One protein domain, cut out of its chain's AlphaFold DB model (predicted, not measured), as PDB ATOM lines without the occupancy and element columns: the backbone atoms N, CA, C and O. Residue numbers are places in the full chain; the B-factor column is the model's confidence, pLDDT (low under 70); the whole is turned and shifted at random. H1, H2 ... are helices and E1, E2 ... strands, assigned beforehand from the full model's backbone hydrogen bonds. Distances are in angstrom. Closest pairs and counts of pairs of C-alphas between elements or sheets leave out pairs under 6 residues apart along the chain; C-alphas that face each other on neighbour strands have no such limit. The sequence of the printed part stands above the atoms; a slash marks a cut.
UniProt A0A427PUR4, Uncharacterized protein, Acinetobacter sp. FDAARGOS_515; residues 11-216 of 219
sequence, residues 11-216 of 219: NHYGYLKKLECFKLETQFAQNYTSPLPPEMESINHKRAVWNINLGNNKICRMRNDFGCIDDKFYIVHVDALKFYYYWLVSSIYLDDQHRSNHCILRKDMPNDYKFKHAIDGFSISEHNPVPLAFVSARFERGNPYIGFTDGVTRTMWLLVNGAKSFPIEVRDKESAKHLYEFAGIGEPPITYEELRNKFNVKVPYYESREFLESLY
ATOM      1  N   ASN A  11      93.568  11.085  69.998       73.38
ATOM      2  CA  ASN A  11      93.606  12.433  69.425       73.38
ATOM      3  C   ASN A  11      94.190  13.498  70.373       73.38
ATOM      4  O   ASN A  11      94.091  13.412  71.598       73.38
ATOM      5  N   HIS A  12      94.786  14.541  69.782       80.31
ATOM      6  CA  HIS A  12      95.434  15.645  70.501       80.31
ATOM      7  C   HIS A  12      94.502  16.329  71.516       80.31
ATOM      8  O   HIS A  12      94.935  16.713  72.602       80.31
ATOM      9  N   TYR A  13      93.209  16.448  71.204       85.62
ATOM     10  CA  TYR A  13      92.259  17.146  72.067       85.62
ATOM     11  C   TYR A  13      91.978  16.392  73.373       85.62
ATOM     12  O   TYR A  13      91.938  16.998  74.442       85.62
ATOM     13  N   GLY A  14      91.868  15.062  73.322       85.19
ATOM     14  CA  GLY A  14      91.747  14.239  74.524       85.19
ATOM     15  C   GLY A  14      92.961  14.382  75.450       85.19
ATOM     16  O   GLY A  14      92.804  14.415  76.671       85.19
ATOM     17  N   TYR A  15      94.166  14.553  74.892       86.38
ATOM     18  CA  TYR A  15      95.370  14.798  75.692       86.38
ATOM     19  C   TYR A  15      95.286  16.138  76.434       86.38
ATOM     20  O   TYR A  15      95.589  16.201  77.624       86.38
ATOM     21  N   LEU A  16      94.799  17.192  75.771       90.56
ATOM     22  CA  LEU A  16      94.584  18.491  76.413       90.56
ATOM     23  C   LEU A  16      93.556  18.417  77.550       90.56
ATOM     24  O   LEU A  16      93.788  19.003  78.605       90.56
ATOM     25  N   LYS A  17      92.460  17.666  77.376       91.44
ATOM     26  CA  LYS A  17      91.486  17.420  78.455       91.44
ATOM     27  C   LYS A  17      92.123  16.722  79.651       91.44
ATOM     28  O   LYS A  17      91.905  17.129  80.784       91.44
ATOM     29  N   LYS A  18      92.961  15.712  79.407       90.88
ATOM     30  CA  LYS A  18      93.682  15.007  80.472       90.88
ATOM     31  C   LYS A  18      94.659  15.919  81.218       90.88
ATOM     32  O   LYS A  18      94.729  15.860  82.441       90.88
ATOM     33  N   LEU A  19      95.380  16.786  80.504       94.12
ATOM     34  CA  LEU A  19      96.221  17.804  81.139       94.12
ATOM     35  C   LEU A  19      95.399  18.771  81.997       94.12
ATOM     36  O   LEU A  19      95.847  19.152  83.074       94.12
ATOM     37  N   GLU A  20      94.211  19.162  81.538       96.00
ATOM     38  CA  GLU A  20      93.302  19.999  82.319       96.00
ATOM     39  C   GLU A  20      92.829  19.285  83.593       96.00
ATOM     40  O   GLU A  20      92.891  19.875  84.668       96.00
ATOM     41  N   CYS A  21      92.465  18.000  83.515       95.56
ATOM     42  CA  CYS A  21      92.148  17.194  84.699       95.56
ATOM     43  C   CYS A  21      93.301  17.192  85.713       95.56
ATOM     44  O   CYS A  21      93.071  17.481  86.881       95.56
ATOM     45  N   PHE A  22      94.546  16.968  85.277       95.75
ATOM     46  CA  PHE A  22      95.703  16.991  86.183       95.75
ATOM     47  C   PHE A  22      95.935  18.357  86.840       95.75
ATOM     48  O   PHE A  22      96.328  18.427  88.008       95.75
ATOM     49  N   LYS A  23      95.681  19.456  86.120       96.31
ATOM     50  CA  LYS A  23      95.737  20.802  86.705       96.31
ATOM     51  C   LYS A  23      94.675  20.979  87.788       96.31
ATOM     52  O   LYS A  23      94.995  21.493  88.855       96.31
ATOM     53  N   LEU A  24      93.446  20.532  87.528       96.75
ATOM     54  CA  LEU A  24      92.339  20.605  88.482       96.75
ATOM     55  C   LEU A  24      92.608  19.740  89.718       96.75
ATOM     56  O   LEU A  24      92.469  20.229  90.832       96.75
ATOM     57  N   GLU A  25      93.087  18.507  89.547       96.50
ATOM     58  CA  GLU A  25      93.506  17.632  90.653       96.50
ATOM     59  C   GLU A  25      94.583  18.287  91.525       96.50
ATOM     60  O   GLU A  25      94.485  18.282  92.752       96.50
ATOM     61  N   THR A  26      95.591  18.895  90.893       96.19
ATOM     62  CA  THR A  26      96.650  19.622  91.607       96.19
ATOM     63  C   THR A  26      96.070  20.801  92.383       96.19
ATOM     64  O   THR A  26      96.416  20.996  93.547       96.19
ATOM     65  N   GLN A  27      95.155  21.556  91.768       95.56
ATOM     66  CA  GLN A  27      94.465  22.663  92.421       95.56
ATOM     67  C   GLN A  27      93.637  22.180  93.617       95.56
ATOM     68  O   GLN A  27      93.710  22.791  94.676       95.56
ATOM     69  N   PHE A  28      92.900  21.072  93.491       95.62
ATOM     70  CA  PHE A  28      92.122  20.491  94.588       95.62
ATOM     71  C   PHE A  28      93.003  20.020  95.749       95.62
ATOM     72  O   PHE A  28      92.619  20.161  96.908       95.62
ATOM     73  N   ALA A  29      94.193  19.494  95.453       94.12
ATOM     74  CA  ALA A  29      95.147  19.050  96.463       94.12
ATOM     75  C   ALA A  29      95.858  20.209  97.191       94.12
ATOM     76  O   ALA A  29      96.420  19.997  98.264       94.12
ATOM     77  N   GLN A  30      95.856  21.423  96.627       91.38
ATOM     78  CA  GLN A  30      96.628  22.561  97.128       91.38
ATOM     79  C   GLN A  30      95.726  23.738  97.508       91.38
ATOM     80  O   GLN A  30      95.367  24.560  96.670       91.38
ATOM     81  N   ASN A  31      95.424  23.872  98.804       82.12
ATOM     82  CA  ASN A  31      94.706  25.026  99.365       82.12
ATOM     83  C   ASN A  31      93.332  25.297  98.716       82.12
ATOM     84  O   ASN A  31      92.858  26.436  98.701       82.12
ATOM     85  N   TYR A  32      92.674  24.262  98.187       92.44
ATOM     86  CA  TYR A  32      91.334  24.400  97.635       92.44
ATOM     87  C   TYR A  32      90.310  24.601  98.745       92.44
ATOM     88  O   TYR A  32      90.118  23.735  99.596       92.44
ATOM     89  N   THR A  33      89.624  25.738  98.711       93.12
ATOM     90  CA  THR A  33      88.464  25.987  99.565       93.12
ATOM     91  C   THR A  33      87.216  25.867  98.714       93.12
ATOM     92  O   THR A  33      87.066  26.591  97.726       93.12
ATOM     93  N   SER A  34      86.332  24.946  99.093       92.88
ATOM     94  CA  SER A  34      85.030  24.815  98.448       92.88
ATOM     95  C   SER A  34      84.268  26.148  98.551       92.88
ATOM     96  O   SER A  34      84.334  26.806  99.593       92.88
ATOM     97  N   PRO A  35      83.556  26.568  97.495       95.81
ATOM     98  CA  PRO A  35      82.777  27.803  97.509       95.81
ATOM     99  C   PRO A  35      81.588  27.711  98.478       95.81
ATOM    100  O   PRO A  35      81.314  26.670  99.058       95.81
ATOM    101  N   LEU A  36      80.838  28.796  98.657       96.44
ATOM    102  CA  LEU A  36      79.525  28.691  99.300       96.44
ATOM    103  C   LEU A  36      78.505  28.089  98.315       96.44
ATOM    104  O   LEU A  36      78.652  28.301  97.105       96.44
ATOM    105  N   PRO A  37      77.486  27.347  98.788       97.12
ATOM    106  CA  PRO A  37      76.378  26.914  97.936       97.12
ATOM    107  C   PRO A  37      75.621  28.126  97.353       97.12
ATOM    108  O   PRO A  37      75.708  29.224  97.911       97.12
ATOM    109  N   PRO A  38      74.899  27.958  96.230       96.88
ATOM    110  CA  PRO A  38      74.091  29.026  95.652       96.88
ATOM    111  C   PRO A  38      72.992  29.455  96.632       96.88
ATOM    112  O   PRO A  38      72.361  28.626  97.292       96.88
ATOM    113  N   GLU A  39      72.743  30.757  96.712       95.75
ATOM    114  CA  GLU A  39      71.745  31.316  97.622       95.75
ATOM    115  C   GLU A  39      70.360  31.232  96.983       95.75
ATOM    116  O   GLU A  39      70.172  31.654  95.843       95.75
ATOM    117  N   MET A  40      69.379  30.689  97.706       97.06
ATOM    118  CA  MET A  40      67.994  30.737  97.253       97.06
ATOM    119  C   MET A  40      67.458  32.156  97.428       97.06
ATOM    120  O   MET A  40      67.378  32.658  98.543       97.06
ATOM    121  N   GLU A  41      67.065  32.777  96.324       97.38
ATOM    122  CA  GLU A  41      66.482  34.114  96.319       97.38
ATOM    123  C   GLU A  41      64.995  34.071  96.679       97.38
ATOM    124  O   GLU A  41      64.506  34.880  97.464       97.38
ATOM    125  N   SER A  42      64.249  33.146  96.072       97.19
ATOM    126  CA  SER A  42      62.808  33.040  96.285       97.19
ATOM    127  C   SER A  42      62.282  31.649  95.959       97.19
ATOM    128  O   SER A  42      62.877  30.898  95.186       97.19
ATOM    129  N   ILE A  43      61.131  31.319  96.540       96.88
ATOM    130  CA  ILE A  43      60.385  30.098  96.251       96.88
ATOM    131  C   ILE A  43      58.885  30.356  96.404       96.88
ATOM    132  O   ILE A  43      58.444  31.066  97.307       96.88
ATOM    133  N   ASN A  44      58.091  29.789  95.501       93.69
ATOM    134  CA  ASN A  44      56.633  29.748  95.578       93.69
ATOM    135  C   ASN A  44      56.121  28.413  95.011       93.69
ATOM    136  O   ASN A  44      56.910  27.532  94.691       93.69
ATOM    137  N   HIS A  45      54.803  28.244  94.877       89.44
ATOM    138  CA  HIS A  45      54.222  26.981  94.401       89.44
ATOM    139  C   HIS A  45      54.594  26.622  92.952       89.44
ATOM    140  O   HIS A  45      54.483  25.459  92.588       89.44
ATOM    141  N   LYS A  46      55.069  27.576  92.140       91.94
ATOM    142  CA  LYS A  46      55.430  27.353  90.730       91.94
ATOM    143  C   LYS A  46      56.916  27.123  90.502       91.94
ATOM    144  O   LYS A  46      57.269  26.465  89.531       91.94
ATOM    145  N   ARG A  47      57.793  27.714  91.318       95.75
ATOM    146  CA  ARG A  47      59.247  27.689  91.085       95.75
ATOM    147  C   ARG A  47      60.065  28.055  92.311       95.75
ATOM    148  O   ARG A  47      59.575  28.777  93.183       95.75
ATOM    149  N   ALA A  48      61.335  27.659  92.303       97.62
ATOM    150  CA  ALA A  48      62.378  28.270  93.119       97.62
ATOM    151  C   ALA A  48      63.429  28.956  92.233       97.62
ATOM    152  O   ALA A  48      63.641  28.580  91.076       97.62
ATOM    153  N   VAL A  49      64.054  30.002  92.772       98.56
ATOM    154  CA  VAL A  49      65.048  30.841  92.095       98.56
ATOM    155  C   VAL A  49      66.281  30.972  92.982       98.56
ATOM    156  O   VAL A  49      66.161  31.198  94.184       98.56
ATOM    157  N   TRP A  50      67.465  30.863  92.381       98.62
ATOM    158  CA  TRP A  50      68.755  31.019  93.049       98.62
ATOM    159  C   TRP A  50      69.583  32.138  92.433       98.62
ATOM    160  O   TRP A  50      69.643  32.277  91.208       98.62
ATOM    161  N   ASN A  51      70.299  32.853  93.298       98.38
ATOM    162  CA  ASN A  51      71.392  33.739  92.937       98.38
ATOM    163  C   ASN A  51      72.681  32.929  92.766       98.38
ATOM    164  O   ASN A  51      73.096  32.170  93.646       98.38
ATOM    165  N   ILE A  52      73.333  33.113  91.622       98.38
ATOM    166  CA  ILE A  52      74.574  32.440  91.254       98.38
ATOM    167  C   ILE A  52      75.703  33.458  91.237       98.38
ATOM    168  O   ILE A  52      75.724  34.359  90.397       98.38
ATOM    169  N   ASN A  53      76.664  33.286  92.141       97.75
ATOM    170  CA  ASN A  53      77.855  34.125  92.197       97.75
ATOM    171  C   ASN A  53      78.807  33.776  91.049       97.75
ATOM    172  O   ASN A  53      79.292  32.644  90.953       97.75
ATOM    173  N   LEU A  54      79.089  34.761  90.202       96.94
ATOM    174  CA  LEU A  54      80.002  34.687  89.066       96.94
ATOM    175  C   LEU A  54      81.381  35.272  89.421       96.94
ATOM    176  O   LEU A  54      81.638  35.742  90.533       96.94
ATOM    177  N   GLY A  55      82.297  35.266  88.452       92.12
ATOM    178  CA  GLY A  55      83.532  36.036  88.539       92.12
ATOM    179  C   GLY A  55      83.262  37.541  88.660       92.12
ATOM    180  O   GLY A  55      82.230  38.046  88.218       92.12
ATOM    181  N   ASN A  56      84.222  38.273  89.232       90.62
ATOM    182  CA  ASN A  56      84.174  39.735  89.371       90.62
ATOM    183  C   ASN A  56      82.947  40.257  90.147       90.62
ATOM    184  O   ASN A  56      82.426  41.319  89.816       90.62
ATOM    185  N   ASN A  57      82.483  39.510  91.155       89.75
ATOM    186  CA  ASN A  57      81.347  39.863  92.021       89.75
ATOM    187  C   ASN A  57      80.031  40.126  91.268       89.75
ATOM    188  O   ASN A  57      79.166  40.850  91.755       89.75
ATOM    189  N   LYS A  58      79.873  39.551  90.071       95.06
ATOM    190  CA  LYS A  58      78.601  39.566  89.342       95.06
ATOM    191  C   LYS A  58      77.698  38.441  89.830       95.06
ATOM    192  O   LYS A  58      78.179  37.422  90.321       95.06
ATOM    193  N   ILE A  59      76.396  38.614  89.633       96.88
ATOM    194  CA  ILE A  59      75.376  37.617  89.956       96.88
ATOM    195  C   ILE A  59      74.523  37.377  88.709       96.88
ATOM    196  O   ILE A  59      74.252  38.310  87.953       96.88
ATOM    197  N   CYS A  60      74.103  36.135  88.489       98.00
ATOM    198  CA  CYS A  60      72.989  35.816  87.594       98.00
ATOM    199  C   CYS A  60      71.964  34.943  88.318       98.00
ATOM    200  O   CYS A  60      72.279  34.354  89.351       98.00
ATOM    201  N   ARG A  61      70.754  34.822  87.766       98.69
ATOM    202  CA  ARG A  61      69.689  34.020  88.382       98.69
ATOM    203  C   ARG A  61      69.353  32.780  87.583       98.69
ATOM    204  O   ARG A  61      69.283  32.810  86.351       98.69
ATOM    205  N   MET A  62      69.085  31.702  88.306       98.69
ATOM    206  CA  MET A  62      68.597  30.456  87.733       98.69
ATOM    207  C   MET A  62      67.352  29.966  88.456       98.69
ATOM    208  O   MET A  62      67.172  30.270  89.630       98.69
ATOM    209  N   ARG A  63      66.498  29.207  87.767       98.06
ATOM    210  CA  ARG A  63      65.260  28.666  88.340       98.06
ATOM    211  C   ARG A  63      65.047  27.198  88.033       98.06
ATOM    212  O   ARG A  63      65.476  26.726  86.983       98.06
ATOM    213  N   ASN A  64      64.279  26.531  88.880       95.06
ATOM    214  CA  ASN A  64      63.547  25.327  88.512       95.06
ATOM    215  C   ASN A  64      62.046  25.639  88.541       95.06
ATOM    216  O   ASN A  64      61.598  26.421  89.376       95.06
ATOM    217  N   ASP A  65      61.277  25.036  87.645       92.94
ATOM    218  CA  ASP A  65      59.818  25.118  87.656       92.94
ATOM    219  C   ASP A  65      59.268  23.792  88.230       92.94
ATOM    220  O   ASP A  65      59.728  22.714  87.853       92.94
ATOM    221  N   PHE A  66      58.343  23.868  89.190       89.75
ATOM    222  CA  PHE A  66      57.717  22.708  89.839       89.75
ATOM    223  C   PHE A  66      56.612  22.106  88.955       89.75
ATOM    224  O   PHE A  66      55.979  22.824  88.177       89.75
ATOM    225  N   GLY A  67      56.372  20.795  89.065       79.62
ATOM    226  CA  GLY A  67      55.431  20.055  88.222       79.62
ATOM    227  C   GLY A  67      54.745  18.873  88.920       79.62
ATOM    228  O   GLY A  67      54.660  18.784  90.136       79.62
ATOM    229  N   CYS A  68      54.194  17.940  88.141       63.59
ATOM    230  CA  CYS A  68      53.346  16.858  88.665       63.59
ATOM    231  C   CYS A  68      54.102  15.650  89.259       63.59
ATOM    232  O   CYS A  68      53.468  14.763  89.824       63.59
ATOM    233  N   ILE A  69      55.432  15.588  89.132       75.94
ATOM    234  CA  ILE A  69      56.277  14.457  89.579       75.94
ATOM    235  C   ILE A  69      57.473  14.934  90.416       75.94
ATOM    236  O   ILE A  69      58.616  14.513  90.232       75.94
ATOM    237  N   ASP A  70      57.186  15.855  91.328       76.56
ATOM    238  CA  ASP A  70      58.158  16.570  92.158       76.56
ATOM    239  C   ASP A  70      58.886  15.701  93.197       76.56
ATOM    240  O   ASP A  70      59.936  16.089  93.704       76.56
ATOM    241  N   ASP A  71      58.379  14.503  93.479       85.00
ATOM    242  CA  ASP A  71      59.017  13.495  94.331       85.00
ATOM    243  C   ASP A  71      60.184  12.773  93.627       85.00
ATOM    244  O   ASP A  71      60.988  12.093  94.268       85.00
ATOM    245  N   LYS A  72      60.303  12.920  92.299       90.88
ATOM    246  CA  LYS A  72      61.311  12.234  91.469       90.88
ATOM    247  C   LYS A  72      62.429  13.138  90.971       90.88
ATOM    248  O   LYS A  72      63.419  12.622  90.443       90.88
ATOM    249  N   PHE A  73      62.263  14.449  91.105       94.81
ATOM    250  CA  PHE A  73      63.261  15.438  90.728       94.81
ATOM    251  C   PHE A  73      63.954  15.982  91.964       94.81
ATOM    252  O   PHE A  73      63.313  16.424  92.914       94.81
ATOM    253  N   TYR A  74      65.276  15.939  91.918       97.69
ATOM    254  CA  TYR A  74      66.178  16.382  92.958       97.69
ATOM    255  C   TYR A  74      66.917  17.634  92.514       97.69
ATOM    256  O   TYR A  74      67.270  17.796  91.344       97.69
ATOM    257  N   ILE A  75      67.217  18.482  93.489       97.94
ATOM    258  CA  ILE A  75      68.134  19.602  93.337       97.94
ATOM    259  C   ILE A  75      69.441  19.197  93.987       97.94
ATOM    260  O   ILE A  75      69.476  18.819  95.159       97.94
ATOM    261  N   VAL A  76      70.520  19.307  93.223       98.62
ATOM    262  CA  VAL A  76      71.879  19.121  93.724       98.62
ATOM    263  C   VAL A  76      72.625  20.429  93.539       98.62
ATOM    264  O   VAL A  76      72.777  20.919  92.420       98.62
ATOM    265  N   HIS A  77      73.085  21.018  94.636       98.75
ATOM    266  CA  HIS A  77      74.014  22.139  94.575       98.75
ATOM    267  C   HIS A  77      75.405  21.594  94.303       98.75
ATOM    268  O   HIS A  77      75.864  20.696  95.009       98.75
ATOM    269  N   VAL A  78      76.070  22.125  93.278       98.81
ATOM    270  CA  VAL A  78      77.409  21.675  92.899       98.81
ATOM    271  C   VAL A  78      78.446  22.778  93.033       98.81
ATOM    272  O   VAL A  78      78.194  23.944  92.729       98.81
ATOM    273  N   ASP A  79      79.641  22.384  93.447       98.69
ATOM    274  CA  ASP A  79      80.876  23.119  93.230       98.69
ATOM    275  C   ASP A  79      81.182  23.129  91.724       98.69
ATOM    276  O   ASP A  79      81.355  22.078  91.098       98.69
ATOM    277  N   ALA A  80      81.254  24.322  91.132       98.38
ATOM    278  CA  ALA A  80      81.406  24.483  89.690       98.38
ATOM    279  C   ALA A  80      82.703  23.861  89.150       98.38
ATOM    280  O   ALA A  80      82.719  23.319  88.041       98.38
ATOM    281  N   LEU A  81      83.794  23.932  89.918       97.81
ATOM    282  CA  LEU A  81      85.095  23.454  89.468       97.81
ATOM    283  C   LEU A  81      85.177  21.929  89.549       97.81
ATOM    284  O   LEU A  81      85.668  21.295  88.611       97.81
ATOM    285  N   LYS A  82      84.636  21.332  90.619       98.50
ATOM    286  CA  LYS A  82      84.498  19.869  90.717       98.50
ATOM    287  C   LYS A  82      83.547  19.328  89.656       98.50
ATOM    288  O   LYS A  82      83.869  18.335  89.009       98.50
ATOM    289  N   PHE A  83      82.425  20.003  89.411       98.62
ATOM    290  CA  PHE A  83      81.496  19.617  88.351       98.62
ATOM    291  C   PHE A  83      82.186  19.594  86.980       98.62
ATOM    292  O   PHE A  83      82.099  18.600  86.259       98.62
ATOM    293  N   TYR A  84      82.929  20.654  86.639       98.38
ATOM    294  CA  TYR A  84      83.711  20.710  85.400       98.38
ATOM    295  C   TYR A  84      84.742  19.581  85.309       98.38
ATOM    296  O   TYR A  84      84.840  18.933  84.269       98.38
ATOM    297  N   TYR A  85      85.464  19.299  86.397       97.88
ATOM    298  CA  TYR A  85      86.417  18.192  86.453       97.88
ATOM    299  C   TYR A  85      85.755  16.841  86.144       97.88
ATOM    300  O   TYR A  85      86.206  16.129  85.246       97.88
ATOM    301  N   TYR A  86      84.660  16.494  86.825       96.81
ATOM    302  CA  TYR A  86      83.997  15.204  86.611       96.81
ATOM    303  C   TYR A  86      83.297  15.109  85.249       96.81
ATOM    304  O   TYR A  86      83.254  14.028  84.658       96.81
ATOM    305  N   TRP A  87      82.827  16.228  84.691       95.81
ATOM    306  CA  TRP A  87      82.311  16.266  83.321       95.81
ATOM    307  C   TRP A  87      83.432  16.127  82.271       95.81
ATOM    308  O   TRP A  87      83.244  15.481  81.240       95.81
ATOM    309  N   LEU A  88      84.633  16.659  82.529       93.62
ATOM    310  CA  LEU A  88      85.806  16.391  81.693       93.62
ATOM    311  C   LEU A  88      86.208  14.918  81.751       93.62
ATOM    312  O   LEU A  88      86.381  14.311  80.692       93.62
ATOM    313  N   VAL A  89      86.307  14.344  82.955       91.81
ATOM    314  CA  VAL A  89      86.622  12.922  83.177       91.81
ATOM    315  C   VAL A  89      85.658  12.033  82.396       91.81
ATOM    316  O   VAL A  89      86.114  11.175  81.638       91.81
ATOM    317  N   SER A  90      84.346  12.292  82.470       89.50
ATOM    318  CA  SER A  90      83.351  11.502  81.730       89.50
ATOM    319  C   SER A  90      83.560  11.528  80.210       89.50
ATOM    320  O   SER A  90      83.179  10.586  79.524       89.50
ATOM    321  N   SER A  91      84.210  12.569  79.680       84.69
ATOM    322  CA  SER A  91      84.493  12.733  78.248       84.69
ATOM    323  C   SER A  91      85.848  12.179  77.779       84.69
ATOM    324  O   SER A  91      86.138  12.240  76.585       84.69
ATOM    325  N   ILE A  92      86.698  11.692  78.695       81.69
ATOM    326  CA  ILE A  92      88.017  11.107  78.381       81.69
ATOM    327  C   ILE A  92      87.928   9.581  78.257       81.69
ATOM    328  O   ILE A  92      88.632   8.992  77.441       81.69
ATOM    329  N   TYR A  93      87.081   8.947  79.071       67.81
ATOM    330  CA  TYR A  93      87.037   7.488  79.236       67.81
ATOM    331  C   TYR A  93      85.958   6.784  78.395       67.81
ATOM    332  O   TYR A  93      85.739   5.585  78.568       67.81
ATOM    333  N   LEU A  94      85.291   7.499  77.484       61.91
ATOM    334  CA  LEU A  94      84.287   6.928  76.586       61.91
ATOM    335  C   LEU A  94      84.821   6.836  75.154       61.91
ATOM    336  O   LEU A  94      85.173   7.845  74.550       61.91
ATOM    337  N   ASP A  95      84.785   5.625  74.594       54.53
ATOM    338  CA  ASP A  95      85.021   5.338  73.167       54.53
ATOM    339  C   ASP A  95      83.889   5.847  72.250       54.53
ATOM    340  O   ASP A  95      83.914   5.636  71.037       54.53
ATOM    341  N   ASP A  96      82.869   6.508  72.804       54.75
ATOM    342  CA  ASP A  96      81.676   6.900  72.060       54.75
ATOM    343  C   ASP A  96      81.906   8.216  71.297       54.75
ATOM    344  O   ASP A  96      81.505   9.300  71.719       54.75
ATOM    345  N   GLN A  97      82.576   8.116  70.146       50.41
ATOM    346  CA  GLN A  97      82.859   9.236  69.237       50.41
ATOM    347  C   GLN A  97      81.594   9.949  68.714       50.41
ATOM    348  O   GLN A  97      81.707  11.007  68.096       50.41
ATOM    349  N   HIS A  98      80.398   9.403  68.962       46.88
ATOM    350  CA  HIS A  98      79.136   9.896  68.413       46.88
ATOM    351  C   HIS A  98      78.258  10.655  69.416       46.88
ATOM    352  O   HIS A  98      77.178  11.116  69.043       46.88
ATOM    353  N   ARG A  99      78.694  10.851  70.669       53.97
ATOM    354  CA  ARG A  99      77.922  11.651  71.634       53.97
ATOM    355  C   ARG A  99      78.284  13.133  71.582       53.97
ATOM    356  O   ARG A  99      79.387  13.547  71.922       53.97
ATOM    357  N   SER A 100      77.282  13.953  71.275       52.50
ATOM    358  CA  SER A 100      77.329  15.422  71.308       52.50
ATOM    359  C   SER A 100      77.505  16.032  72.710       52.50
ATOM    360  O   SER A 100      77.717  17.233  72.822       52.50
ATOM    361  N   ASN A 101      77.443  15.227  73.779       58.84
ATOM    362  CA  ASN A 101      77.423  15.692  75.177       58.84
ATOM    363  C   ASN A 101      78.789  15.620  75.890       58.84
ATOM    364  O   ASN A 101      78.862  15.627  77.122       58.84
ATOM    365  N   HIS A 102      79.883  15.538  75.134       80.62
ATOM    366  CA  HIS A 102      81.231  15.580  75.693       80.62
ATOM    367  C   HIS A 102      81.562  16.974  76.230       80.62
ATOM    368  O   HIS A 102      81.446  17.966  75.515       80.62
ATOM    369  N   CYS A 103      82.047  17.044  77.471       91.00
ATOM    370  CA  CYS A 103      82.634  18.277  77.979       91.00
ATOM    371  C   CYS A 103      83.796  18.702  77.077       91.00
ATOM    372  O   CYS A 103      84.615  17.872  76.675       91.00
ATOM    373  N   ILE A 104      83.881  19.988  76.764       92.69
ATOM    374  CA  ILE A 104      85.004  20.593  76.045       92.69
ATOM    375  C   ILE A 104      85.811  21.457  77.008       92.69
ATOM    376  O   ILE A 104      85.350  21.785  78.101       92.69
ATOM    377  N   LEU A 105      87.030  21.825  76.620       95.50
ATOM    378  CA  LEU A 105      87.844  22.716  77.438       95.50
ATOM    379  C   LEU A 105      87.143  24.066  77.587       95.50
ATOM    380  O   LEU A 105      86.609  24.608  76.621       95.50
ATOM    381  N   ARG A 106      87.218  24.659  78.781       96.94
ATOM    382  CA  ARG A 106      86.585  25.953  79.082       96.94
ATOM    383  C   ARG A 106      86.940  27.061  78.087       96.94
ATOM    384  O   ARG A 106      86.097  27.894  77.782       96.94
ATOM    385  N   LYS A 107      88.167  27.061  77.555       96.62
ATOM    386  CA  LYS A 107      88.612  28.029  76.535       96.62
ATOM    387  C   LYS A 107      87.851  27.920  75.205       96.62
ATOM    388  O   LYS A 107      87.772  28.905  74.485       96.62
ATOM    389  N   ASP A 108      87.304  26.745  74.898       96.06
ATOM    390  CA  ASP A 108      86.617  26.453  73.639       96.06
ATOM    391  C   ASP A 108      85.090  26.539  73.791       96.06
ATOM    392  O   ASP A 108      84.382  26.623  72.793       96.06
ATOM    393  N   MET A 109      84.571  26.568  75.028       97.12
ATOM    394  CA  MET A 109      83.139  26.719  75.331       97.12
ATOM    395  C   MET A 109      82.457  27.908  74.632       97.12
ATOM    396  O   MET A 109      81.340  27.720  74.151       97.12
ATOM    397  N   PRO A 110      83.087  29.096  74.499       97.94
ATOM    398  CA  PRO A 110      82.486  30.209  73.761       97.94
ATOM    399  C   PRO A 110      82.222  29.932  72.273       97.94
ATOM    400  O   PRO A 110      81.445  30.659  71.661       97.94
ATOM    401  N   ASN A 111      82.844  28.897  71.695       95.75
ATOM    402  CA  ASN A 111      82.642  28.502  70.299       95.75
ATOM    403  C   ASN A 111      81.419  27.589  70.107       95.75
ATOM    404  O   ASN A 111      81.117  27.220  68.971       95.75
ATOM    405  N   ASP A 112      80.722  27.196  71.181       94.75
ATOM    406  CA  ASP A 112      79.464  26.465  71.060       94.75
ATOM    407  C   ASP A 112      78.443  27.304  70.276       94.75
ATOM    408  O   ASP A 112      78.224  28.483  70.557       94.75
ATOM    409  N   TYR A 113      77.787  26.697  69.288       95.19
ATOM    410  CA  TYR A 113      76.893  27.426  68.384       95.19
ATOM    411  C   TYR A 113      75.677  28.038  69.101       95.19
ATOM    412  O   TYR A 113      75.093  28.999  68.600       95.19
ATOM    413  N   LYS A 114      75.300  27.524  70.286       95.94
ATOM    414  CA  LYS A 114      74.229  28.088  71.120       95.94
ATOM    415  C   LYS A 114      74.746  29.080  72.160       95.94
ATOM    416  O   LYS A 114      73.931  29.649  72.887       95.94
ATOM    417  N   PHE A 115      76.056  29.310  72.272       97.75
ATOM    418  CA  PHE A 115      76.632  30.115  73.355       97.75
ATOM    419  C   PHE A 115      76.074  31.541  73.374       97.75
ATOM    420  O   PHE A 115      75.779  32.078  74.441       97.75
ATOM    421  N   LYS A 116      75.818  32.123  72.194       97.75
ATOM    422  CA  LYS A 116      75.147  33.424  72.070       97.75
ATOM    423  C   LYS A 116      73.755  33.430  72.716       97.75
ATOM    424  O   LYS A 116      73.432  34.367  73.432       97.75
ATOM    425  N   HIS A 117      72.971  32.365  72.557       97.56
ATOM    426  CA  HIS A 117      71.665  32.256  73.213       97.56
ATOM    427  C   HIS A 117      71.782  32.176  74.738       97.56
ATOM    428  O   HIS A 117      70.920  32.693  75.442       97.56
ATOM    429  N   ALA A 118      72.844  31.555  75.261       97.81
ATOM    430  CA  ALA A 118      73.104  31.581  76.696       97.81
ATOM    431  C   ALA A 118      73.465  32.996  77.174       97.81
ATOM    432  O   ALA A 118      72.943  33.421  78.200       97.81
ATOM    433  N   ILE A 119      74.274  33.752  76.417       98.25
ATOM    434  CA  ILE A 119      74.541  35.173  76.709       98.25
ATOM    435  C   ILE A 119      73.227  35.956  76.778       98.25
ATOM    436  O   ILE A 119      72.970  36.616  77.785       98.25
ATOM    437  N   ASP A 120      72.383  35.838  75.751       97.88
ATOM    438  CA  ASP A 120      71.108  36.553  75.677       97.88
ATOM    439  C   ASP A 120      70.191  36.165  76.851       97.88
ATOM    440  O   ASP A 120      69.664  37.036  77.544       97.88
ATOM    441  N   GLY A 121      70.068  34.867  77.149       97.81
ATOM    442  CA  GLY A 121      69.250  34.366  78.255       97.81
ATOM    443  C   GLY A 121      69.719  34.848  79.629       97.81
ATOM    444  O   GLY A 121      68.908  35.308  80.432       97.81
ATOM    445  N   PHE A 122      71.026  34.798  79.905       98.19
ATOM    446  CA  PHE A 122      71.562  35.260  81.187       98.19
ATOM    447  C   PHE A 122      71.545  36.788  81.333       98.19
ATOM    448  O   PHE A 122      71.423  37.274  82.461       98.19
ATOM    449  N   SER A 123      71.599  37.545  80.229       97.50
ATOM    450  CA  SER A 123      71.560  39.017  80.249       97.50
ATOM    451  C   SER A 123      70.274  39.589  80.855       97.50
ATOM    452  O   SER A 123      70.305  40.664  81.447       97.50
ATOM    453  N   ILE A 124      69.168  38.844  80.772       96.69
ATOM    454  CA  ILE A 124      67.863  39.214  81.337       96.69
ATOM    455  C   ILE A 124      67.481  38.363  82.555       96.69
ATOM    456  O   ILE A 124      66.322  38.375  82.976       96.69
ATOM    457  N   SER A 125      68.434  37.610  83.124       96.75
ATOM    458  CA  SER A 125      68.151  36.640  84.193       96.75
ATOM    459  C   SER A 125      67.548  37.270  85.448       96.75
ATOM    460  O   SER A 125      66.815  36.595  86.163       96.75
ATOM    461  N   GLU A 126      67.771  38.567  85.671       96.56
ATOM    462  CA  GLU A 126      67.129  39.326  86.742       96.56
ATOM    463  C   GLU A 126      65.593  39.209  86.688       96.56
ATOM    464  O   GLU A 126      64.952  38.911  87.695       96.56
ATOM    465  N   HIS A 127      65.000  39.364  85.504       96.44
ATOM    466  CA  HIS A 127      63.548  39.306  85.313       96.44
ATOM    467  C   HIS A 127      63.062  37.949  84.795       96.44
ATOM    468  O   HIS A 127      61.913  37.570  85.018       96.44
ATOM    469  N   ASN A 128      63.928  37.207  84.106       97.19
ATOM    470  CA  ASN A 128      63.622  35.896  83.547       97.19
ATOM    471  C   ASN A 128      64.747  34.901  83.880       97.19
ATOM    472  O   ASN A 128      65.574  34.612  83.012       97.19
ATOM    473  N   PRO A 129      64.793  34.372  85.120       98.31
ATOM    474  CA  PRO A 129      65.850  33.461  85.551       98.31
ATOM    475  C   PRO A 129      65.992  32.263  84.614       98.31
ATOM    476  O   PRO A 129      64.987  31.687  84.187       98.31
ATOM    477  N   VAL A 130      67.229  31.875  84.310       98.44
ATOM    478  CA  VAL A 130      67.517  30.804  83.347       98.44
ATOM    479  C   VAL A 130      67.189  29.436  83.965       98.44
ATOM    480  O   VAL A 130      67.591  29.187  85.101       98.44
ATOM    481  N   PRO A 131      66.494  28.518  83.269       98.25
ATOM    482  CA  PRO A 131      66.181  27.211  83.841       98.25
ATOM    483  C   PRO A 131      67.442  26.395  84.160       98.25
ATOM    484  O   PRO A 131      68.426  26.466  83.411       98.25
ATOM    485  N   LEU A 132      67.398  25.597  85.232       98.44
ATOM    486  CA  LEU A 132      68.487  24.693  85.621       98.44
ATOM    487  C   LEU A 132      68.882  23.769  84.461       98.44
ATOM    488  O   LEU A 132      68.104  23.511  83.540       98.44
ATOM    489  N   ALA A 133      70.122  23.283  84.491       98.00
ATOM    490  CA  ALA A 133      70.501  22.162  83.643       98.00
ATOM    491  C   ALA A 133      69.897  20.872  84.205       98.00
ATOM    492  O   ALA A 133      69.847  20.708  85.425       98.00
ATOM    493  N   PHE A 134      69.497  19.967  83.315       97.38
ATOM    494  CA  PHE A 134      68.969  18.658  83.670       97.38
ATOM    495  C   PHE A 134      70.004  17.592  83.315       97.38
ATOM    496  O   PHE A 134      70.285  17.344  82.134       97.38
ATOM    497  N   VAL A 135      70.587  16.971  84.339       96.44
ATOM    498  CA  VAL A 135      71.682  16.009  84.180       96.44
ATOM    499  C   VAL A 135      71.357  14.648  84.790       96.44
ATOM    500  O   VAL A 135      70.462  14.487  85.617       96.44
ATOM    501  N   SER A 136      72.147  13.662  84.381       95.75
ATOM    502  CA  SER A 136      72.259  12.351  85.012       95.75
ATOM    503  C   SER A 136      73.706  12.118  85.434       95.75
ATOM    504  O   SER A 136      74.630  12.478  84.698       95.75
ATOM    505  N   ALA A 137      73.904  11.492  86.591       96.56
ATOM    506  CA  ALA A 137      75.209  11.074  87.073       96.56
ATOM    507  C   ALA A 137      75.190   9.596  87.469       96.56
ATOM    508  O   ALA A 137      74.199   9.083  87.971       96.56
ATOM    509  N   ARG A 138      76.282   8.885  87.197       95.94
ATOM    510  CA  ARG A 138      76.462   7.477  87.587       95.94
ATOM    511  C   ARG A 138      77.933   7.101  87.525       95.94
ATOM    512  O   ARG A 138      78.742   7.853  86.986       95.94
ATOM    513  N   PHE A 139      78.261   5.901  87.982       93.12
ATOM    514  CA  PHE A 139      79.498   5.241  87.581       93.12
ATOM    515  C   PHE A 139      79.264   4.405  86.315       93.12
ATOM    516  O   PHE A 139      78.412   3.523  86.285       93.12
ATOM    517  N   GLU A 140      80.037   4.663  85.265       87.31
ATOM    518  CA  GLU A 140      80.056   3.901  84.016       87.31
ATOM    519  C   GLU A 140      81.367   3.107  83.960       87.31
ATOM    520  O   GLU A 140      82.452   3.687  83.895       87.31
ATOM    521  N   ARG A 141      81.293   1.769  84.030       86.06
ATOM    522  CA  ARG A 141      82.482   0.886  84.080       86.06
ATOM    523  C   ARG A 141      83.492   1.300  85.169       86.06
ATOM    524  O   ARG A 141      84.700   1.256  84.956       86.06
ATOM    525  N   GLY A 142      82.984   1.743  86.322       87.56
ATOM    526  CA  GLY A 142      83.789   2.207  87.457       87.56
ATOM    527  C   GLY A 142      84.318   3.642  87.348       87.56
ATOM    528  O   GLY A 142      84.967   4.103  88.280       87.56
ATOM    529  N   ASN A 143      84.030   4.369  86.262       88.88
ATOM    530  CA  ASN A 143      84.434   5.768  86.096       88.88
ATOM    531  C   ASN A 143      83.249   6.718  86.312       88.88
ATOM    532  O   ASN A 143      82.137   6.396  85.890       88.88
ATOM    533  N   PRO A 144      83.457   7.901  86.915       92.81
ATOM    534  CA  PRO A 144      82.422   8.919  87.015       92.81
ATOM    535  C   PRO A 144      81.891   9.326  85.639       92.81
ATOM    536  O   PRO A 144      82.654   9.620  84.715       92.81
ATOM    537  N   TYR A 145      80.572   9.383  85.520       92.75
ATOM    538  CA  TYR A 145      79.870   9.839  84.334       92.75
ATOM    539  C   TYR A 145      78.892  10.950  84.701       92.75
ATOM    540  O   TYR A 145      78.084  10.785  85.611       92.75
ATOM    541  N   ILE A 146      78.927  12.040  83.934       94.38
ATOM    542  CA  ILE A 146      77.909  13.094  83.918       94.38
ATOM    543  C   ILE A 146      77.423  13.234  82.476       94.38
ATOM    544  O   ILE A 146      78.236  13.418  81.565       94.38
ATOM    545  N   GLY A 147      76.110  13.143  82.275       92.50
ATOM    546  CA  GLY A 147      75.458  13.326  80.982       92.50
ATOM    547  C   GLY A 147      74.288  14.293  81.079       92.50
ATOM    548  O   GLY A 147      73.598  14.332  82.091       92.50
ATOM    549  N   PHE A 148      74.052  15.049  80.012       94.19
ATOM    550  CA  PHE A 148      73.011  16.069  79.962       94.19
ATOM    551  C   PHE A 148      71.788  15.568  79.203       94.19
ATOM    552  O   PHE A 148      71.916  15.044  78.095       94.19
ATOM    553  N   THR A 149      70.617  15.789  79.788       94.31
ATOM    554  CA  THR A 149      69.336  15.746  79.081       94.31
ATOM    555  C   THR A 149      69.043  17.117  78.465       94.31
ATOM    556  O   THR A 149      68.673  17.195  77.299       94.31
ATOM    557  N   ASP A 150      69.284  18.199  79.215       94.38
ATOM    558  CA  ASP A 150      69.243  19.587  78.733       94.38
ATOM    559  C   ASP A 150      70.234  20.466  79.519       94.38
ATOM    560  O   ASP A 150      70.627  20.149  80.641       94.38
ATOM    561  N   GLY A 151      70.635  21.597  78.942       96.88
ATOM    562  CA  GLY A 151      71.384  22.638  79.645       96.88
ATOM    563  C   GLY A 151      72.896  22.635  79.426       96.88
ATOM    564  O   GLY A 151      73.595  23.372  80.113       96.88
ATOM    565  N   VAL A 152      73.413  21.896  78.438       96.88
ATOM    566  CA  VAL A 152      74.853  21.866  78.102       96.88
ATOM    567  C   VAL A 152      75.430  23.282  77.961       96.88
ATOM    568  O   VAL A 152      76.334  23.671  78.699       96.88
ATOM    569  N   THR A 153      74.867  24.090  77.060       97.31
ATOM    570  CA  THR A 153      75.398  25.423  76.744       97.31
ATOM    571  C   THR A 153      75.260  26.420  77.895       97.31
ATOM    572  O   THR A 153      76.154  27.234  78.118       97.31
ATOM    573  N   ARG A 154      74.164  26.377  78.666       98.12
ATOM    574  CA  ARG A 154      74.000  27.292  79.812       98.12
ATOM    575  C   ARG A 154      74.966  26.937  80.942       98.12
ATOM    576  O   ARG A 154      75.516  27.840  81.561       98.12
ATOM    577  N   THR A 155      75.272  25.653  81.138       98.50
ATOM    578  CA  THR A 155      76.337  25.231  82.057       98.50
ATOM    579  C   THR A 155      77.717  25.654  81.560       98.50
ATOM    580  O   THR A 155      78.507  26.169  82.345       98.50
ATOM    581  N   MET A 156      78.003  25.535  80.259       98.50
ATOM    582  CA  MET A 156      79.234  26.084  79.673       98.50
ATOM    583  C   MET A 156      79.369  27.589  79.938       98.50
ATOM    584  O   MET A 156      80.433  28.055  80.342       98.50
ATOM    585  N   TRP A 157      78.282  28.350  79.771       98.62
ATOM    586  CA  TRP A 157      78.268  29.785  80.048       98.62
ATOM    587  C   TRP A 157      78.593  30.098  81.514       98.62
ATOM    588  O   TRP A 157      79.432  30.964  81.769       98.62
ATOM    589  N   LEU A 158      78.006  29.367  82.469       98.75
ATOM    590  CA  LEU A 158      78.310  29.516  83.900       98.75
ATOM    591  C   LEU A 158      79.801  29.288  84.186       98.75
ATOM    592  O   LEU A 158      80.435  30.098  84.865       98.75
ATOM    593  N   LEU A 159      80.380  28.222  83.628       98.56
ATOM    594  CA  LEU A 159      81.792  27.879  83.816       98.56
ATOM    595  C   LEU A 159      82.733  28.939  83.224       98.56
ATOM    596  O   LEU A 159      83.715  29.313  83.868       98.56
ATOM    597  N   VAL A 160      82.430  29.450  82.025       98.31
ATOM    598  CA  VAL A 160      83.191  30.535  81.378       98.31
ATOM    599  C   VAL A 160      83.114  31.829  82.187       98.31
ATOM    600  O   VAL A 160      84.127  32.509  82.345       98.31
ATOM    601  N   ASN A 161      81.947  32.149  82.748       98.38
ATOM    602  CA  ASN A 161      81.733  33.367  83.536       98.38
ATOM    603  C   ASN A 161      82.154  33.224  85.008       98.38
ATOM    604  O   ASN A 161      81.933  34.128  85.814       98.38
ATOM    605  N   GLY A 162      82.809  32.118  85.369       98.00
ATOM    606  CA  GLY A 162      83.411  31.941  86.685       98.00
ATOM    607  C   GLY A 162      82.398  31.727  87.805       98.00
ATOM    608  O   GLY A 162      82.687  32.122  88.939       98.00
ATOM    609  N   ALA A 163      81.249  31.115  87.494       98.38
ATOM    610  CA  ALA A 163      80.310  30.638  88.501       98.38
ATOM    611  C   ALA A 163      81.053  29.823  89.566       98.38
ATOM    612  O   ALA A 163      81.907  28.995  89.242       98.38
ATOM    613  N   LYS A 164      80.761  30.091  90.839       97.50
ATOM    614  CA  LYS A 164      81.407  29.405  91.968       97.50
ATOM    615  C   LYS A 164      80.710  28.092  92.289       97.50
ATOM    616  O   LYS A 164      81.351  27.056  92.417       97.50
ATOM    617  N   SER A 165      79.394  28.138  92.352       98.56
ATOM    618  CA  SER A 165      78.520  27.001  92.593       98.56
ATOM    619  C   SER A 165      77.193  27.258  91.895       98.56
ATOM    620  O   SER A 165      76.870  28.408  91.591       98.56
ATOM    621  N   PHE A 166      76.440  26.207  91.587       98.75
ATOM    622  CA  PHE A 166      75.113  26.356  90.995       98.75
ATOM    623  C   PHE A 166      74.227  25.134  91.267       98.75
ATOM    624  O   PHE A 166      74.747  24.040  91.495       98.75
ATOM    625  N   PRO A 167      72.894  25.305  91.282       98.56
ATOM    626  CA  PRO A 167      71.959  24.202  91.415       98.56
ATOM    627  C   PRO A 167      71.777  23.486  90.072       98.56
ATOM    628  O   PRO A 167      71.772  24.104  89.004       98.56
ATOM    629  N   ILE A 168      71.607  22.173  90.139       98.50
ATOM    630  CA  ILE A 168      71.340  21.302  88.999       98.50
ATOM    631  C   ILE A 168      70.099  20.465  89.293       98.50
ATOM    632  O   ILE A 168      69.936  19.963  90.405       98.50
ATOM    633  N   GLU A 169      69.251  20.304  88.280       97.88
ATOM    634  CA  GLU A 169      68.134  19.366  88.301       97.88
ATOM    635  C   GLU A 169      68.637  17.963  87.939       97.88
ATOM    636  O   GLU A 169      69.343  17.760  86.943       97.88
ATOM    637  N   VAL A 170      68.258  16.982  88.753       97.56
ATOM    638  CA  VAL A 170      68.567  15.571  88.536       97.56
ATOM    639  C   VAL A 170      67.299  14.759  88.712       97.56
ATOM    640  O   VAL A 170      66.564  14.929  89.678       97.56
ATOM    641  N   ARG A 171      67.046  13.839  87.787       94.56
ATOM    642  CA  ARG A 171      65.995  12.841  87.962       94.56
ATOM    643  C   ARG A 171      66.577  11.673  88.735       94.56
ATOM    644  O   ARG A 171      67.719  11.315  88.484       94.56
ATOM    645  N   ASP A 172      65.757  11.093  89.604       94.56
ATOM    646  CA  ASP A 172      66.050   9.925  90.434       94.56
ATOM    647  C   ASP A 172      67.123  10.106  91.525       94.56
ATOM    648  O   ASP A 172      68.055  10.907  91.446       94.56
ATOM    649  N   LYS A 173      66.939   9.342  92.606       97.12
ATOM    650  CA  LYS A 173      67.699   9.480  93.850       97.12
ATOM    651  C   LYS A 173      69.148   9.026  93.718       97.12
ATOM    652  O   LYS A 173      70.032   9.637  94.312       97.12
ATOM    653  N   GLU A 174      69.394   7.941  92.990       97.81
ATOM    654  CA  GLU A 174      70.739   7.372  92.870       97.81
ATOM    655  C   GLU A 174      71.627   8.265  92.003       97.81
ATOM    656  O   GLU A 174      72.749   8.585  92.394       97.81
ATOM    657  N   SER A 175      71.091   8.779  90.896       98.06
ATOM    658  CA  SER A 175      71.763   9.781  90.074       98.06
ATOM    659  C   SER A 175      72.072  11.054  90.869       98.06
ATOM    660  O   SER A 175      73.192  11.567  90.815       98.06
ATOM    661  N   ALA A 176      71.128  11.534  91.687       98.50
ATOM    662  CA  ALA A 176      71.341  12.706  92.533       98.50
ATOM    663  C   ALA A 176      72.440  12.483  93.589       98.50
ATOM    664  O   ALA A 176      73.286  13.357  93.796       98.50
ATOM    665  N   LYS A 177      72.478  11.299  94.218       98.50
ATOM    666  CA  LYS A 177      73.550  10.907  95.148       98.50
ATOM    667  C   LYS A 177      74.911  10.874  94.465       98.50
ATOM    668  O   LYS A 177      75.857  11.426  95.016       98.50
ATOM    669  N   HIS A 178      75.014  10.281  93.277       98.62
ATOM    670  CA  HIS A 178      76.273  10.248  92.533       98.62
ATOM    671  C   HIS A 178      76.740  11.645  92.141       98.62
ATOM    672  O   HIS A 178      77.915  11.967  92.303       98.62
ATOM    673  N   LEU A 179      75.835  12.516  91.684       98.69
ATOM    674  CA  LEU A 179      76.216  13.893  91.377       98.69
ATOM    675  C   LEU A 179      76.727  14.626  92.625       98.69
ATOM    676  O   LEU A 179      77.716  15.356  92.542       98.69
ATOM    677  N   TYR A 180      76.083  14.410  93.774       98.69
ATOM    678  CA  TYR A 180      76.520  14.985  95.041       98.69
ATOM    679  C   TYR A 180      77.867  14.416  95.509       98.69
ATOM    680  O   TYR A 180      78.723  15.158  95.976       98.69
ATOM    681  N   GLU A 181      78.107  13.119  95.326       98.44
ATOM    682  CA  GLU A 181      79.403  12.492  95.598       98.44
ATOM    683  C   GLU A 181      80.519  13.101  94.734       98.44
ATOM    684  O   GLU A 181      81.621  13.352  95.221       98.44
ATOM    685  N   PHE A 182      80.233  13.382  93.462       98.00
ATOM    686  CA  PHE A 182      81.211  13.946  92.533       98.00
ATOM    687  C   PHE A 182      81.492  15.420  92.835       98.00
ATOM    688  O   PHE A 182      82.639  15.842  92.971       98.00
ATOM    689  N   ALA A 183      80.448  16.237  92.917       98.44
ATOM    690  CA  ALA A 183      80.595  17.688  92.917       98.44
ATOM    691  C   ALA A 183      79.701  18.401  93.932       98.44
ATOM    692  O   ALA A 183      79.658  19.626  93.924       98.44
ATOM    693  N   GLY A 184      78.996  17.667  94.787       98.31
ATOM    694  CA  GLY A 184      78.038  18.209  95.741       98.31
ATOM    695  C   GLY A 184      78.644  19.195  96.729       98.31
ATOM    696  O   GLY A 184      79.802  19.077  97.145       98.31
ATOM    697  N   ILE A 185      77.836  20.177  97.113       97.75
ATOM    698  CA  ILE A 185      78.184  21.161  98.127       97.75
ATOM    699  C   ILE A 185      76.960  21.580  98.934       97.75
ATOM    700  O   ILE A 185      75.856  21.645  98.404       97.75
ATOM    701  N   GLY A 186      77.166  21.919 100.205       96.31
ATOM    702  CA  GLY A 186      76.086  22.358 101.083       96.31
ATOM    703  C   GLY A 186      75.246  21.184 101.573       96.31
ATOM    704  O   GLY A 186      75.778  20.251 102.170       96.31
ATOM    705  N   GLU A 187      73.934  21.275 101.386       95.50
ATOM    706  CA  GLU A 187      73.006  20.237 101.827       95.50
ATOM    707  C   GLU A 187      72.947  19.063 100.834       95.50
ATOM    708  O   GLU A 187      73.117  19.272  99.629       95.50
ATOM    709  N   PRO A 188      72.672  17.834 101.315       97.44
ATOM    710  CA  PRO A 188      72.429  16.681 100.453       97.44
ATOM    711  C   PRO A 188      71.297  16.919  99.439       97.44
ATOM    712  O   PRO A 188      70.470  17.813  99.639       97.44
ATOM    713  N   PRO A 189      71.206  16.091  98.378       98.06
ATOM    714  CA  PRO A 189      70.135  16.197  97.396       98.06
ATOM    715  C   PRO A 189      68.752  16.207  98.042       98.06
ATOM    716  O   PRO A 189      68.452  15.348  98.871       98.06
ATOM    717  N   ILE A 190      67.914  17.142  97.607       97.12
ATOM    718  CA  ILE A 190      66.555  17.354  98.115       97.12
ATOM    719  C   ILE A 190      65.561  17.289  96.959       97.12
ATOM    720  O   ILE A 190      65.853  17.813  95.880       97.12
ATOM    721  N   THR A 191      64.408  16.645  97.147       96.44
ATOM    722  CA  THR A 191      63.361  16.637  96.115       96.44
ATOM    723  C   THR A 191      62.680  17.999  95.993       96.44
ATOM    724  O   THR A 191      62.793  18.859  96.869       96.44
ATOM    725  N   TYR A 192      61.933  18.218  94.913       93.94
ATOM    726  CA  TYR A 192      61.114  19.426  94.767       93.94
ATOM    727  C   TYR A 192      60.032  19.509  95.849       93.94
ATOM    728  O   TYR A 192      59.776  20.588  96.387       93.94
ATOM    729  N   GLU A 193      59.441  18.369  96.206       92.06
ATOM    730  CA  GLU A 193      58.473  18.270  97.296       92.06
ATOM    731  C   GLU A 193      59.105  18.608  98.654       92.06
ATOM    732  O   GLU A 193      58.610  19.479  99.372       92.06
ATOM    733  N   GLU A 194      60.233  17.980  98.988       95.00
ATOM    734  CA  GLU A 194      60.966  18.243 100.228       95.00
ATOM    735  C   GLU A 194      61.412  19.707 100.307       95.00
ATOM    736  O   GLU A 194      61.310  20.324 101.369       95.00
ATOM    737  N   LEU A 195      61.845  20.295  99.184       94.94
ATOM    738  CA  LEU A 195      62.214  21.704  99.130       94.94
ATOM    739  C   LEU A 195      61.016  22.602  99.450       94.94
ATOM    740  O   LEU A 195      61.125  23.503 100.279       94.94
ATOM    741  N   ARG A 196      59.855  22.355  98.838       92.81
ATOM    742  CA  ARG A 196      58.641  23.121  99.150       92.81
ATOM    743  C   ARG A 196      58.234  22.987 100.609       92.81
ATOM    744  O   ARG A 196      57.909  23.997 101.233       92.81
ATOM    745  N   ASN A 197      58.295  21.773 101.152       92.62
ATOM    746  CA  ASN A 197      57.972  21.503 102.549       92.62
ATOM    747  C   ASN A 197      58.922  22.261 103.484       92.62
ATOM    748  O   ASN A 197      58.467  22.930 104.409       92.62
ATOM    749  N   LYS A 198      60.227  22.257 103.185       94.81
ATOM    750  CA  LYS A 198      61.249  22.997 103.940       94.81
ATOM    751  C   LYS A 198      60.940  24.495 104.036       94.81
ATOM    752  O   LYS A 198      61.194  25.106 105.070       94.81
ATOM    753  N   PHE A 199      60.377  25.079 102.979       94.19
ATOM    754  CA  PHE A 199      60.030  26.503 102.918       94.19
ATOM    755  C   PHE A 199      58.541  26.795 103.173       94.19
ATOM    756  O   PHE A 199      58.102  27.925 102.963       94.19
ATOM    757  N   ASN A 200      57.765  25.816 103.655       92.94
ATOM    758  CA  ASN A 200      56.330  25.947 103.942       92.94
ATOM    759  C   ASN A 200      55.525  26.542 102.768       92.94
ATOM    760  O   ASN A 200      54.632  27.377 102.955       92.94
ATOM    761  N   VAL A 201      55.861  26.141 101.540       91.50
ATOM    762  CA  VAL A 201      55.226  26.655 100.323       91.50
ATOM    763  C   VAL A 201      53.777  26.178 100.253       91.50
ATOM    764  O   VAL A 201      53.507  24.985 100.146       91.50
ATOM    765  N   LYS A 202      52.828  27.120 100.262       85.69
ATOM    766  CA  LYS A 202      51.402  26.816 100.092       85.69
ATOM    767  C   LYS A 202      51.070  26.619  98.615       85.69
ATOM    768  O   LYS A 202      51.223  27.553  97.825       85.69
ATOM    769  N   VAL A 203      50.589  25.429  98.268       79.69
ATOM    770  CA  VAL A 203      50.056  25.114  96.936       79.69
ATOM    771  C   VAL A 203      48.568  25.488  96.902       79.69
ATOM    772  O   VAL A 203      47.842  25.131  97.834       79.69
ATOM    773  N   PRO A 204      48.089  26.233  95.890       82.00
ATOM    774  CA  PRO A 204      46.663  26.500  95.734       82.00
ATOM    775  C   PRO A 204      45.858  25.201  95.617       82.00
ATOM    776  O   PRO A 204      46.285  24.271  94.942       82.00
ATOM    777  N   TYR A 205      44.672  25.144  96.233       75.19
ATOM    778  CA  TYR A 205      43.856  23.920  96.260       75.19
ATOM    779  C   TYR A 205      43.557  23.359  94.862       75.19
ATOM    780  O   TYR A 205      43.680  22.161  94.653       75.19
ATOM    781  N   TYR A 206      43.257  24.216  93.883       75.88
ATOM    782  CA  TYR A 206      42.960  23.792  92.509       75.88
ATOM    783  C   TYR A 206      44.187  23.233  91.746       75.88
ATOM    784  O   TYR A 206      44.040  22.665  90.671       75.88
ATOM    785  N   GLU A 207      45.399  23.399  92.286       72.81
ATOM    786  CA  GLU A 207      46.652  22.801  91.791       72.81
ATOM    787  C   GLU A 207      47.127  21.647  92.697       72.81
ATOM    788  O   GLU A 207      48.184  21.060  92.463       72.81
ATOM    789  N   SER A 208      46.369  21.318  93.750       73.50
ATOM    790  CA  SER A 208      46.706  20.232  94.669       73.50
ATOM    791  C   SER A 208      46.499  18.865  94.023       73.50
ATOM    792  O   SER A 208      45.628  18.675  93.173       73.50
ATOM    793  N   ARG A 209      47.287  17.886  94.476       74.00
ATOM    794  CA  ARG A 209      47.159  16.494  94.042       74.00
ATOM    795  C   ARG A 209      45.765  15.931  94.329       74.00
ATOM    796  O   ARG A 209      45.200  15.298  93.451       74.00
ATOM    797  N   GLU A 210      45.203  16.238  95.497       78.44
ATOM    798  CA  GLU A 210      43.847  15.833  95.897       78.44
ATOM    799  C   GLU A 210      42.780  16.336  94.914       78.44
ATOM    800  O   GLU A 210      41.929  15.569  94.473       78.44
ATOM    801  N   PHE A 211      42.844  17.616  94.524       78.75
ATOM    802  CA  PHE A 211      41.912  18.181  93.547       78.75
ATOM    803  C   PHE A 211      42.073  17.533  92.167       78.75
ATOM    804  O   PHE A 211      41.082  17.172  91.535       78.75
ATOM    805  N   LEU A 212      43.312  17.344  91.701       79.38
ATOM    806  CA  LEU A 212      43.561  16.697  90.412       79.38
ATOM    807  C   LEU A 212      43.086  15.240  90.397       79.38
ATOM    808  O   LEU A 212      42.474  14.835  89.417       79.38
ATOM    809  N   GLU A 213      43.324  14.474  91.464       81.50
ATOM    810  CA  GLU A 213      42.835  13.096  91.605       81.50
ATOM    811  C   GLU A 213      41.295  13.051  91.605       81.50
ATOM    812  O   GLU A 213      40.726  12.238  90.883       81.50
ATOM    813  N   SER A 214      40.617  14.003  92.264       81.44
ATOM    814  CA  SER A 214      39.145  14.080  92.237       81.44
ATOM    815  C   SER A 214      38.552  14.303  90.837       81.44
ATOM    816  O   SER A 214      37.456  13.829  90.560       81.44
ATOM    817  N   LEU A 215      39.282  14.963  89.926       80.69
ATOM    818  CA  LEU A 215      38.855  15.136  88.531       80.69
ATOM    819  C   LEU A 215      39.000  13.858  87.692       80.69
ATOM    820  O   LEU A 215      38.326  13.730  86.672       80.69
ATOM    821  N   TYR A 216      39.892  12.940  88.075       73.31
ATOM    822  CA  TYR A 216      40.059  11.657  87.384       73.31
ATOM    823  C   TYR A 216      39.040  10.612  87.845       73.31
ATOM    824  O   TYR A 216      38.691   9.747  87.051       73.31
TER     825      TYR A 216
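This is residues 11 to 216 of the 219 residues of an uncharacterized protein of Acinetobacter sp. FDAARGOS_515 (UniProt A0A427PUR4). A strongly twisted sheet of four strands, E4 E7 E5 E6, curls round the helix H5, and a smaller sheet, E1 E2 E3, stands partly face to face with it as a loose sandwich. H2 and H4 are on the face of the larger sheet opposite H5; H1 packs across H2 at one end of the long axis, and H7 lies at the other end, apart from the rest of the named elements. The printed part has 206 residues, with seven named helices and seven named strands in the order H1 E1 E2 E3 E4 H2 H3 E5 E6 H4 E7 H5 H6 H7. The larger sheet is mixed and the smaller antiparallel; the class is mixed, helices and strands. The whole is compact, with a radius of gyration of the C-alphas of 17.8 A, and elongated in outline, 60 by 39 by 35 A.

Begin with H1, residues 12 to 29; its residues 17 to 24 touch H2, residues 80 to 90, at a steep tilt of 42 degrees, opposite ways, and the closest C-alphas are those of Cys 21 and Tyr 85, 6.1 A apart. Next come E1, residues 39 to 43, E2, residues 47 to 53, and E3, residues 59 to 65: a meander, each strand the antiparallel neighbour of the one before. Look for N 41 and O 49 at 2.8 A, and N 50 and O 62 at 2.8 A. E4, residues 73 to 79, is antiparallel to E7, residues 165 to 171, with N 74 and O 170 at 2.8 A. E7 is parallel to E5, residues 134 to 140, with N 135 and O 169 at 3.0 A. E5 and E6, residues 143 to 150, form an antiparallel hairpin, with N 136 and O 147 at 2.8 A. The two sheets make a sandwich, two sheets face to face, 10.9 A centre to centre; the closest C-alphas of E2 and E7 are those of Ile 52 and Phe 166, 6.1 A apart. H2 is the hub, touching H1 and two more helices. It only just touches H4, residues 152 to 160, with 3 pairs of C-alphas within 8 A, the closest Ala 80 and Leu 159 at 6.8 A. It touches H5, residues 173 to 183, about perpendicular, only just, at 71 degrees, the closest C-alphas being Lys 82 and Ala 183, 5.0 A apart. H3, residues 115 to 123, touches H4 at 69.9 degrees, a steep tilt only just short of about perpendicular; C-alphas 118 and 154 are the closest, at 5.4 A. H6, residues 192 to 198, only grazes both sheets, and H7, residues 209 to 216, touches no helix. In each of the seven helices every O i to N i+4 pair is within hydrogen-bond range.

Find C-alpha 12 at (95.434, 15.645, 70.501); from there H1 runs 26.2 A to C-alpha 29. E3 spans 20.1 A, and E6, the longest strand by residues, spans 21.8 A from C-alpha 143 at (84.434, 5.768, 86.096). H2 spans 15.4 A and H5 15.3 A. H7 ends at C-alpha 216, at (40.059, 11.657, 87.384).

The C-alphas farthest apart, those of His 12 and Ser 214, are 60.4 A apart. The printed part has no cut. The one long link is H2 to H3, residues 91 to 114. Mean pLDDT of the printed part is 91.8; look for values under 70 at residue 68 and residues 93 to 101.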